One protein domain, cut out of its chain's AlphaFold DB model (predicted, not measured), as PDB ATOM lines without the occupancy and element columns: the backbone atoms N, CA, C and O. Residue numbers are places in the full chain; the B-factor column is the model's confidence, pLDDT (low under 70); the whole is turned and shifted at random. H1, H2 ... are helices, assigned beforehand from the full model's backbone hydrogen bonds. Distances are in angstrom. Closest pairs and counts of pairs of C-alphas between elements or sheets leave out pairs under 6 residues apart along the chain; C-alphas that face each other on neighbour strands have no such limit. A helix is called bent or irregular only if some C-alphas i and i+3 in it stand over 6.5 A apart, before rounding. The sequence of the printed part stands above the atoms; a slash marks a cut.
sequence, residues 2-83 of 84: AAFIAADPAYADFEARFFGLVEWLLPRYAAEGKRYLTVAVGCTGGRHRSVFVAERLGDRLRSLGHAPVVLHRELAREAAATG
ATOM      1  N   ALA A   2     204.959 186.906 166.548       81.88
ATOM      2  CA  ALA A   2     205.954 187.796 167.175       81.88
ATOM      3  C   ALA A   2     207.187 188.065 166.283       81.88
ATOM      4  O   ALA A   2     207.507 189.218 166.015       81.88
ATOM      5  N   ALA A   3     207.802 187.010 165.734       86.75
ATOM      6  CA  ALA A   3     208.928 187.137 164.803       86.75
ATOM      7  C   ALA A   3     208.579 187.913 163.518       86.75
ATOM      8  O   ALA A   3     209.421 188.620 162.986       86.75
ATOM      9  N   PHE A   4     207.331 187.820 163.047       90.50
ATOM     10  CA  PHE A   4     206.871 188.553 161.864       90.50
ATOM     11  C   PHE A   4     206.779 190.059 162.133       90.50
ATOM     12  O   PHE A   4     207.195 190.850 161.301       90.50
ATOM     13  N   ILE A   5     206.282 190.456 163.311       89.50
ATOM     14  CA  ILE A   5     206.215 191.871 163.705       89.50
ATOM     15  C   ILE A   5     207.626 192.427 163.931       89.50
ATOM     16  O   ILE A   5     207.930 193.517 163.469       89.50
ATOM     17  N   ALA A   6     208.493 191.666 164.605       89.00
ATOM     18  CA  ALA A   6     209.870 192.082 164.872       89.00
ATOM     19  C   ALA A   6     210.740 192.187 163.606       89.00
ATOM     20  O   ALA A   6     211.731 192.909 163.615       89.00
ATOM     21  N   ALA A   7     210.386 191.465 162.539       93.88
ATOM     22  CA  ALA A   7     211.080 191.520 161.256       93.88
ATOM     23  C   ALA A   7     210.674 192.726 160.389       93.88
ATOM     24  O   ALA A   7     211.319 192.974 159.373       93.88
ATOM     25  N   ASP A   8     209.621 193.464 160.758       95.06
ATOM     26  CA  ASP A   8     209.237 194.690 160.059       95.06
ATOM     27  C   ASP A   8     210.340 195.755 160.243       95.06
ATOM     28  O   ASP A   8     210.641 196.125 161.383       95.06
ATOM     29  N   PRO A   9     210.937 196.287 159.159       95.06
ATOM     30  CA  PRO A   9     211.990 197.299 159.252       95.06
ATOM     31  C   PRO A   9     211.577 198.561 160.019       95.06
ATOM     32  O   PRO A   9     212.424 199.220 160.620       95.06
ATOM     33  N   ALA A  10     210.286 198.907 160.023       95.12
ATOM     34  CA  ALA A  10     209.775 200.070 160.739       95.12
ATOM     35  C   ALA A  10     209.590 199.816 162.245       95.12
ATOM     36  O   ALA A  10     209.449 200.770 163.015       95.12
ATOM     37  N   TYR A  11     209.591 198.553 162.688       95.50
ATOM     38  CA  TYR A  11     209.297 198.210 164.078       95.50
ATOM     39  C   TYR A  11     210.337 198.769 165.050       95.50
ATOM     40  O   TYR A  11     209.959 199.284 166.096       95.50
ATOM     41  N   ALA A  12     211.624 198.730 164.698       95.38
ATOM     42  CA  ALA A  12     212.686 199.215 165.580       95.38
ATOM     43  C   ALA A  12     212.587 200.731 165.846       95.38
ATOM     44  O   ALA A  12     212.725 201.167 166.989       95.38
ATOM     45  N   ASP A  13     212.299 201.537 164.815       97.69
ATOM     46  CA  ASP A  13     212.098 202.987 164.973       97.69
ATOM     47  C   ASP A  13     210.807 203.287 165.752       97.69
ATOM     48  O   ASP A  13     210.796 204.140 166.643       97.69
ATOM     49  N   PHE A  14     209.734 202.532 165.492       97.56
ATOM     50  CA  PHE A  14     208.509 202.604 166.286       97.56
ATOM     51  C   PHE A  14     208.764 202.292 167.769       97.56
ATOM     52  O   PHE A  14     208.342 203.067 168.628       97.56
ATOM     53  N   GLU A  15     209.452 201.187 168.069       97.19
ATOM     54  CA  GLU A  15     209.774 200.746 169.429       97.19
ATOM     55  C   GLU A  15     210.566 201.834 170.155       97.19
ATOM     56  O   GLU A  15     210.152 202.276 171.226       97.19
ATOM     57  N   ALA A  16     211.629 202.350 169.532       97.69
ATOM     58  CA  ALA A  16     212.458 203.402 170.107       97.69
ATOM     59  C   ALA A  16     211.654 204.668 170.451       97.69
ATOM     60  O   ALA A  16     211.772 205.203 171.556       97.69
ATOM     61  N   ARG A  17     210.804 205.143 169.534       98.25
ATOM     62  CA  ARG A  17     210.006 206.363 169.743       98.25
ATOM     63  C   ARG A  17     208.910 206.166 170.778       98.25
ATOM     64  O   ARG A  17     208.741 206.998 171.668       98.25
ATOM     65  N   PHE A  18     208.141 205.090 170.648       98.19
ATOM     66  CA  PHE A  18     206.986 204.850 171.501       98.19
ATOM     67  C   PHE A  18     207.411 204.478 172.922       98.19
ATOM     68  O   PHE A  18     206.884 205.048 173.879       98.19
ATOM     69  N   PHE A  19     208.389 203.582 173.080       98.19
ATOM     70  CA  PHE A  19     208.861 203.187 174.408       98.19
ATOM     71  C   PHE A  19     209.605 204.347 175.061       98.19
ATOM     72  O   PHE A  19     209.327 204.660 176.216       98.19
ATOM     73  N   GLY A  20     210.432 205.071 174.298       98.06
ATOM     74  CA  GLY A  20     211.091 206.287 174.771       98.06
ATOM     75  C   GLY A  20     210.105 207.341 175.285       98.06
ATOM     76  O   GLY A  20     210.345 207.947 176.327       98.06
ATOM     77  N   LEU A  21     208.957 207.524 174.620       98.31
ATOM     78  CA  LEU A  21     207.901 208.418 175.103       98.31
ATOM     79  C   LEU A  21     207.331 207.957 176.452       98.31
ATOM     80  O   LEU A  21     207.185 208.771 177.362       98.31
ATOM     81  N   VAL A  22     207.011 206.669 176.604       97.88
ATOM     82  CA  VAL A  22     206.458 206.134 177.861       97.88
ATOM     83  C   VAL A  22     207.476 206.239 178.999       97.88
ATOM     84  O   VAL A  22     207.132 206.717 180.081       97.88
ATOM     85  N   GLU A  23     208.731 205.866 178.742       96.56
ATOM     86  CA  GLU A  23     209.851 205.991 179.686       96.56
ATOM     87  C   GLU A  23     210.046 207.445 180.134       96.56
ATOM     88  O   GLU A  23     210.252 207.720 181.314       96.56
ATOM     89  N   TRP A  24     209.908 208.397 179.209       96.69
ATOM     90  CA  TRP A  24     209.996 209.822 179.507       96.69
ATOM     91  C   TRP A  24     208.797 210.339 180.321       96.69
ATOM     92  O   TRP A  24     208.966 211.184 181.204       96.69
ATOM     93  N   LEU A  25     207.581 209.848 180.065       96.19
ATOM     94  CA  LEU A  25     206.374 210.280 180.779       96.19
ATOM     95  C   LEU A  25     206.313 209.752 182.217       96.19
ATOM     96  O   LEU A  25     205.875 210.480 183.108       96.19
ATOM     97  N   LEU A  26     206.757 208.517 182.463       94.44
ATOM     98  CA  LEU A  26     206.642 207.850 183.766       94.44
ATOM     99  C   LEU A  26     207.130 208.683 184.969       94.44
ATOM    100  O   LEU A  26     206.326 208.911 185.878       94.44
ATOM    101  N   PRO A  27     208.376 209.199 185.008       93.69
ATOM    102  CA  PRO A  27     208.847 209.987 186.149       93.69
ATOM    103  C   PRO A  27     208.105 211.324 186.302       93.69
ATOM    104  O   PRO A  27     207.988 211.834 187.413       93.69
ATOM    105  N   ARG A  28     207.560 211.887 185.215       95.81
ATOM    106  CA  ARG A  28     206.782 213.139 185.253       95.81
ATOM    107  C   ARG A  28     205.409 212.922 185.869       95.81
ATOM    108  O   ARG A  28     205.002 213.679 186.743       95.81
ATOM    109  N   TYR A  29     204.741 211.834 185.488       95.88
ATOM    110  CA  TYR A  29     203.485 211.426 186.117       95.88
ATOM    111  C   TYR A  29     203.681 211.148 187.611       95.88
ATOM    112  O   TYR A  29     202.864 211.582 188.424       95.88
ATOM    113  N   ALA A  30     204.784 210.493 187.985       92.88
ATOM    114  CA  ALA A  30     205.125 210.269 189.387       92.88
ATOM    115  C   ALA A  30     205.357 211.587 190.152       92.88
ATOM    116  O   ALA A  30     204.846 211.741 191.260       92.88
ATOM    117  N   ALA A  31     206.062 212.555 189.553       96.12
ATOM    118  CA  ALA A  31     206.298 213.874 190.150       96.12
ATOM    119  C   ALA A  31     205.004 214.687 190.353       96.12
ATOM    120  O   ALA A  31     204.896 215.445 191.312       96.12
ATOM    121  N   GLU A  32     203.997 214.488 189.499       97.00
ATOM    122  CA  GLU A  32     202.651 215.056 189.658       97.00
ATOM    123  C   GLU A  32     201.799 214.330 190.721       97.00
ATOM    124  O   GLU A  32     200.629 214.659 190.915       97.00
ATOM    125  N   GLY A  33     202.342 213.313 191.400       95.56
ATOM    126  CA  GLY A  33     201.623 212.521 192.398       95.56
ATOM    127  C   GLY A  33     200.617 211.528 191.805       95.56
ATOM    128  O   GLY A  33     199.806 210.953 192.539       95.56
ATOM    129  N   LYS A  34     200.647 211.291 190.486       94.81
ATOM    130  CA  LYS A  34     199.795 210.282 189.848       94.81
ATOM    131  C   LYS A  34     200.324 208.891 190.176       94.81
ATOM    132  O   LYS A  34     201.488 208.575 189.957       94.81
ATOM    133  N   ARG A  35     199.430 208.036 190.672       89.81
ATOM    134  CA  ARG A  35     199.762 206.656 191.069       89.81
ATOM    135  C   ARG A  35     199.809 205.679 189.897       89.81
ATOM    136  O   ARG A  35     200.441 204.638 190.004       89.81
ATOM    137  N   TYR A  36     199.126 206.007 188.801       91.19
ATOM    138  CA  TYR A  36     198.962 205.116 187.659       91.19
ATOM    139  C   TYR A  36     199.123 205.879 186.345       91.19
ATOM    140  O   TYR A  36     198.605 206.988 186.190       91.19
ATOM    141  N   LEU A  37     199.796 205.243 185.389       95.00
ATOM    142  CA  LEU A  37     199.819 205.623 183.982       95.00
ATOM    143  C   LEU A  37     199.296 204.434 183.175       95.00
ATOM    144  O   LEU A  37     199.953 203.398 183.095       95.00
ATOM    145  N   THR A  38     198.112 204.580 182.586       96.25
ATOM    146  CA  THR A  38     197.518 203.542 181.735       96.25
ATOM    147  C   THR A  38     197.851 203.826 180.278       96.25
ATOM    148  O   THR A  38     197.447 204.856 179.742       96.25
ATOM    149  N   VAL A  39     198.550 202.897 179.623       97.00
ATOM    150  CA  VAL A  39     198.878 202.970 178.193       97.00
ATOM    151  C   VAL A  39     198.085 201.898 177.452       97.00
ATOM    152  O   VAL A  39     198.269 200.706 177.686       97.00
ATOM    153  N   ALA A  40     197.189 202.317 176.558       96.75
ATOM    154  CA  ALA A  40     196.401 201.405 175.736       96.75
ATOM    155  C   ALA A  40     197.018 201.277 174.339       96.75
ATOM    156  O   ALA A  40     197.168 202.272 173.631       96.75
ATOM    157  N   VAL A  41     197.328 200.047 173.923       96.56
ATOM    158  CA  VAL A  41     197.833 199.746 172.575       96.56
ATOM    159  C   VAL A  41     196.773 198.965 171.808       96.56
ATOM    160  O   VAL A  41     196.315 197.915 172.256       96.56
ATOM    161  N   GLY A  42     196.368 199.477 170.645       95.56
ATOM    162  CA  GLY A  42     195.302 198.900 169.829       95.56
ATOM    163  C   GLY A  42     195.791 198.442 168.458       95.56
ATOM    164  O   GLY A  42     196.563 199.126 167.797       95.56
ATOM    165  N   CYS A  43     195.297 197.294 168.006       94.62
ATOM    166  CA  CYS A  43     195.319 196.898 166.600       94.62
ATOM    167  C   CYS A  43     193.905 196.465 166.199       94.62
ATOM    168  O   CYS A  43     193.097 196.190 167.085       94.62
ATOM    169  N   THR A  44     193.602 196.380 164.900       94.62
ATOM    170  CA  THR A  44     192.231 196.149 164.396       94.62
ATOM    171  C   THR A  44     191.495 195.028 165.129       94.62
ATOM    172  O   THR A  44     190.376 195.223 165.583       94.62
ATOM    173  N   GLY A  45     192.143 193.870 165.286       91.69
ATOM    174  CA  GLY A  45     191.555 192.704 165.947       91.69
ATOM    175  C   GLY A  45     192.027 192.469 167.378       91.69
ATOM    176  O   GLY A  45     191.768 191.398 167.893       91.69
ATOM    177  N   GLY A  46     192.805 193.366 167.992       92.94
ATOM    178  CA  GLY A  46     193.204 193.263 169.406       92.94
ATOM    179  C   GLY A  46     194.083 192.072 169.835       92.94
ATOM    180  O   GLY A  46     194.458 192.024 171.000       92.94
ATOM    181  N   ARG A  47     194.439 191.146 168.932       92.81
ATOM    182  CA  ARG A  47     195.023 189.827 169.274       92.81
ATOM    183  C   ARG A  47     196.501 189.623 168.943       92.81
ATOM    184  O   ARG A  47     197.112 188.685 169.433       92.81
ATOM    185  N   HIS A  48     197.080 190.462 168.086       94.44
ATOM    186  CA  HIS A  48     198.412 190.199 167.520       94.44
ATOM    187  C   HIS A  48     199.403 191.325 167.811       94.44
ATOM    188  O   HIS A  48     200.247 191.201 168.693       94.44
ATOM    189  N   ARG A  49     199.288 192.443 167.083       95.25
ATOM    190  CA  ARG A  49     200.229 193.570 167.181       95.25
ATOM    191  C   ARG A  49     200.138 194.280 168.527       95.25
ATOM    192  O   ARG A  49     201.160 194.529 169.147       95.25
ATOM    193  N   SER A  50     198.919 194.546 168.997       96.75
ATOM    194  CA  SER A  50     198.692 195.163 170.309       96.75
ATOM    195  C   SER A  50     199.239 194.314 171.451       96.75
ATOM    196  O   SER A  50     199.927 194.847 172.310       96.75
ATOM    197  N   VAL A  51     198.977 193.003 171.421       96.88
ATOM    198  CA  VAL A  51     199.458 192.045 172.430       96.88
ATOM    199  C   VAL A  51     200.984 192.037 172.459       96.88
ATOM    200  O   VAL A  51     201.581 192.242 173.510       96.88
ATOM    201  N   PHE A  52     201.617 191.888 171.293       97.06
ATOM    202  CA  PHE A  52     203.073 191.863 171.174       97.06
ATOM    203  C   PHE A  52     203.736 193.148 171.691       97.06
ATOM    204  O   PHE A  52     204.678 193.080 172.475       97.06
ATOM    205  N   VAL A  53     203.233 194.318 171.287       97.62
ATOM    206  CA  VAL A  53     203.783 195.609 171.726       97.62
ATOM    207  C   VAL A  53     203.561 195.830 173.225       97.62
ATOM    208  O   VAL A  53     204.463 196.327 173.893       97.62
ATOM    209  N   ALA A  54     202.397 195.451 173.763       98.00
ATOM    210  CA  ALA A  54     202.097 195.592 175.187       98.00
ATOM    211  C   ALA A  54     203.008 194.717 176.063       98.00
ATOM    212  O   ALA A  54     203.514 195.201 177.073       98.00
ATOM    213  N   GLU A  55     203.268 193.470 175.656       97.88
ATOM    214  CA  GLU A  55     204.221 192.590 176.349       97.88
ATOM    215  C   GLU A  55     205.645 193.147 176.294       97.88
ATOM    216  O   GLU A  55     206.289 193.299 177.330       97.88
ATOM    217  N   ARG A  56     206.111 193.560 175.106       97.75
ATOM    218  CA  ARG A  56     207.450 194.145 174.940       97.75
ATOM    219  C   ARG A  56     207.647 195.414 175.766       97.75
ATOM    220  O   ARG A  56     208.702 195.576 176.377       97.75
ATOM    221  N   LEU A  57     206.643 196.292 175.824       98.12
ATOM    222  CA  LEU A  57     206.686 197.476 176.682       98.12
ATOM    223  C   LEU A  57     206.706 197.075 178.162       98.12
ATOM    224  O   LEU A  57     207.470 197.643 178.938       98.12
ATOM    225  N   GLY A  58     205.906 196.081 178.555       98.00
ATOM    226  CA  GLY A  58     205.914 195.532 179.908       98.00
ATOM    227  C   GLY A  58     207.299 195.034 180.322       98.00
ATOM    228  O   GLY A  58     207.805 195.433 181.369       98.00
ATOM    229  N   ASP A  59     207.947 194.231 179.481       98.06
ATOM    230  CA  ASP A  59     209.297 193.716 179.726       98.06
ATOM    231  C   ASP A  59     210.340 194.830 179.786       98.06
ATOM    232  O   ASP A  59     211.189 194.846 180.681       98.06
ATOM    233  N   ARG A  60     210.237 195.816 178.889       97.56
ATOM    234  CA  ARG A  60     211.106 196.991 178.905       97.56
ATOM    235  C   ARG A  60     210.975 197.757 180.220       97.56
ATOM    236  O   ARG A  60     211.984 198.037 180.861       97.56
ATOM    237  N   LEU A  61     209.755 198.032 180.672       97.06
ATOM    238  CA  LEU A  61     209.514 198.740 181.929       97.06
ATOM    239  C   LEU A  61     209.966 197.932 183.155       97.06
ATOM    240  O   LEU A  61     210.536 198.512 184.079       97.06
ATOM    241  N   ARG A  62     209.794 196.602 183.149       97.38
ATOM    242  CA  ARG A  62     210.355 195.712 184.183       97.38
ATOM    243  C   ARG A  62     211.877 195.795 184.231       97.38
ATOM    244  O   ARG A  62     212.440 195.900 185.317       97.38
ATOM    245  N   SER A  63     212.542 195.823 183.072       97.19
ATOM    246  CA  SER A  63     214.005 195.972 183.000       97.19
ATOM    247  C   SER A  63     214.509 197.310 183.556       97.19
ATOM    248  O   SER A  63     215.652 197.403 183.994       97.19
ATOM    249  N   LEU A  64     213.644 198.330 183.590       95.12
ATOM    250  CA  LEU A  64     213.914 199.651 184.165       95.12
ATOM    251  C   LEU A  64     213.505 199.762 185.647       95.12
ATOM    252  O   LEU A  64     213.570 200.845 186.222       95.12
ATOM    253  N   GLY A  65     213.088 198.657 186.276       95.12
ATOM    254  CA  GLY A  65     212.727 198.608 187.696       95.12
ATOM    255  C   GLY A  65     211.280 199.003 188.008       95.12
ATOM    256  O   GLY A  65     210.938 199.196 189.174       95.12
ATOM    257  N   HIS A  66     210.413 199.118 187.001       94.31
ATOM    258  CA  HIS A  66     208.985 199.357 187.208       94.31
ATOM    259  C   HIS A  66     208.196 198.044 187.349       94.31
ATOM    260  O   HIS A  66     208.628 196.983 186.904       94.31
ATOM    261  N   ALA A  67     206.990 198.126 187.919       93.56
ATOM    262  CA  ALA A  67     206.073 196.993 188.081       93.56
ATOM    263  C   ALA A  67     204.784 197.186 187.250       93.56
ATOM    264  O   ALA A  67     203.728 197.487 187.810       93.56
ATOM    265  N   PRO A  68     204.844 197.077 185.907       96.62
ATOM    266  CA  PRO A  68     203.674 197.257 185.058       96.62
ATOM    267  C   PRO A  68     202.702 196.075 185.174       96.62
ATOM    268  O   PRO A  68     203.107 194.910 185.220       96.62
ATOM    269  N   VAL A  69     201.405 196.380 185.124       97.44
ATOM    270  CA  VAL A  69     200.339 195.393 184.916       97.44
ATOM    271  C   VAL A  69     199.964 195.406 183.435       97.44
ATOM    272  O   VAL A  69     199.564 196.443 182.908       97.44
ATOM    273  N   VAL A  70     200.097 194.261 182.762       97.69
ATOM    274  CA  VAL A  70     199.768 194.099 181.337       97.69
ATOM    275  C   VAL A  70     198.456 193.325 181.220       97.69
ATOM    276  O   VAL A  70     198.303 192.271 181.829       97.69
ATOM    277  N   LEU A  71     197.498 193.861 180.458       97.06
ATOM    278  CA  LEU A  71     196.169 193.274 180.267       97.06
ATOM    279  C   LEU A  71     195.830 193.180 178.777       97.06
ATOM    280  O   LEU A  71     195.939 194.168 178.048       97.06
ATOM    281  N   HIS A  72     195.321 192.023 178.343       97.06
ATOM    282  CA  HIS A  72     194.905 191.780 176.956       97.06
ATOM    283  C   HIS A  72     193.390 191.661 176.853       97.06
ATOM    284  O   HIS A  72     192.825 190.581 177.011       97.06
ATOM    285  N   ARG A  73     192.724 192.786 176.570       94.38
ATOM    286  CA  ARG A  73     191.253 192.872 176.555       94.38
ATOM    287  C   ARG A  73     190.594 191.827 175.653       94.38
ATOM    288  O   ARG A  73     189.609 191.228 176.065       94.38
ATOM    289  N   GLU A  74     191.101 191.643 174.435       94.12
ATOM    290  CA  GLU A  74     190.457 190.744 173.468       94.12
ATOM    291  C   GLU A  74     190.695 189.271 173.806       94.12
ATOM    292  O   GLU A  74     189.757 188.486 173.773       94.12
ATOM    293  N   LEU A  75     191.908 188.915 174.242       92.00
ATOM    294  CA  LEU A  75     192.210 187.550 174.686       92.00
ATOM    295  C   LEU A  75     191.392 187.167 175.929       92.00
ATOM    296  O   LEU A  75     190.895 186.050 176.022       92.00
ATOM    297  N   ALA A  76     191.193 188.108 176.859       90.25
ATOM    298  CA  ALA A  76     190.333 187.894 178.021       90.25
ATOM    299  C   ALA A  76     188.858 187.688 177.629       90.25
ATOM    300  O   ALA A  76     188.175 186.857 178.224       90.25
ATOM    301  N   ARG A  77     188.366 188.414 176.613       90.00
ATOM    302  CA  ARG A  77     187.007 188.227 176.073       90.00
ATOM    303  C   ARG A  77     186.837 186.869 175.399       90.00
ATOM    304  O   ARG A  77     185.835 186.213 175.648       90.00
ATOM    305  N   GLU A  78     187.804 186.438 174.591       87.31
ATOM    306  CA  GLU A  78     187.797 185.114 173.950       87.31
ATOM    307  C   GLU A  78     187.817 183.983 174.980       87.31
ATOM    308  O   GLU A  78     187.026 183.047 174.879       87.31
ATOM    309  N   ALA A  79     188.662 184.088 176.009       84.12
ATOM    310  CA  ALA A  79     188.706 183.112 177.094       84.12
ATOM    311  C   ALA A  79     187.364 183.026 177.842       84.12
ATOM    312  O   ALA A  79     186.903 181.930 178.146       84.12
ATOM    313  N   ALA A  80     186.704 184.164 178.080       84.75
ATOM    314  CA  ALA A  80     185.372 184.199 178.685       84.75
ATOM    315  C   ALA A  80     184.276 183.629 177.764       84.75
ATOM    316  O   ALA A  80     183.350 182.986 178.245       84.75
ATOM    317  N   ALA A  81     184.376 183.842 176.448       76.81
ATOM    318  CA  ALA A  81     183.424 183.325 175.460       76.81
ATOM    319  C   ALA A  81     183.596 181.821 175.180       76.81
ATOM    320  O   ALA A  81     182.641 181.162 174.784       76.81
ATOM    321  N   THR A  82     184.796 181.284 175.412       74.19
ATOM    322  CA  THR A  82     185.116 179.850 175.290       74.19
ATOM    323  C   THR A  82     184.731 179.072 176.563       74.19
ATOM    324  O   THR A  82     184.961 177.873 176.658       74.19
ATOM    325  N   GLY A  83     184.119 179.739 177.549       59.69
ATOM    326  CA  GLY A  83     183.577 179.134 178.764       59.69
ATOM    327  C   GLY A  83     182.212 178.465 178.560       59.69
ATOM    328  O   GLY A  83     181.222 178.946 179.112       59.69
TER     329      GLY A  83
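This is residues 2 to 83 of the 84 residues of the protein "Nucleotide-binding protein" of bacterium HR39 (UniProt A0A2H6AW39). Two longer helices, H2 and H3, meet at a steep angle, residues 57 to 61 of H3 coming against residues 19 to 23 of H2, while the short helix H1 sits close to Tyr 11 of H2 and Phe 52 of H3. A long link, residues 32 to 48, runs back from the far end of H2 to the start of H3, and the last helix, H4, lies out at one end of the model, near H3 but touching no helix. The printed part has 82 residues with four named helices, H1, H2, H3 and H4 in chain order, and no named strand; the class is all helix, with 50 residues in the helices. It is only just loose, close to compact, with a radius of gyration of the C-alphas of 14.2 A, and its C-alphas span 42 by 34 by 21 A.

The longest helix, H2, holds residues 11 to 31 and measures 30.6 A from C-alpha 11 at (209.297, 198.210, 164.078) to C-alpha 31 at (206.298, 213.874, 190.150). It is irregular, but only just: C-alphas 24 and 27 are 6.7 A apart. H3, residues 49 to 63, is 21.1 A long and begins with C-alpha 49 at (200.229, 193.570, 167.181). H1 is residues 2 to 6, and H4 is residues 73 to 81, 12.4 A long, ending with C-alpha 81 at (183.424, 183.325, 175.460).

H2 and H3 only just touch, with 3 pairs of C-alphas within 8 A, the closest being those of Phe 19 and Leu 57 at 6.5 A. Their lines stand at a steep tilt of 54 degrees, and they run the same way. H1 is close to H3 but not clearly touching it; the closest C-alphas are those of Ala 2 and Phe 52, 6.4 A apart. H1 is also close to H2 but not clearly touching it, the closest C-alphas being those of Ile 5 and Tyr 11 at 7.1 A. H3 and H4 are near each other, with 5 pairs of C-alphas within 10 A. H4 is apart from both H1 and H2. In H1, H3 and H4 every O i to N i+4 pair is within hydrogen-bond range; in H2 15 of 17 are.

The two C-alphas farthest apart are those of Ala 31 and Gly 83, at 43.0 A. The printed part, residues 2 to 83, has no cut. The link from H1 to H2 is tight, that from H3 to H4, with 9 residues, is short, and that from H2 to H3, with 17, is long. The mean pLDDT of the printed part is 93.9, and residue 83 alone is under 70.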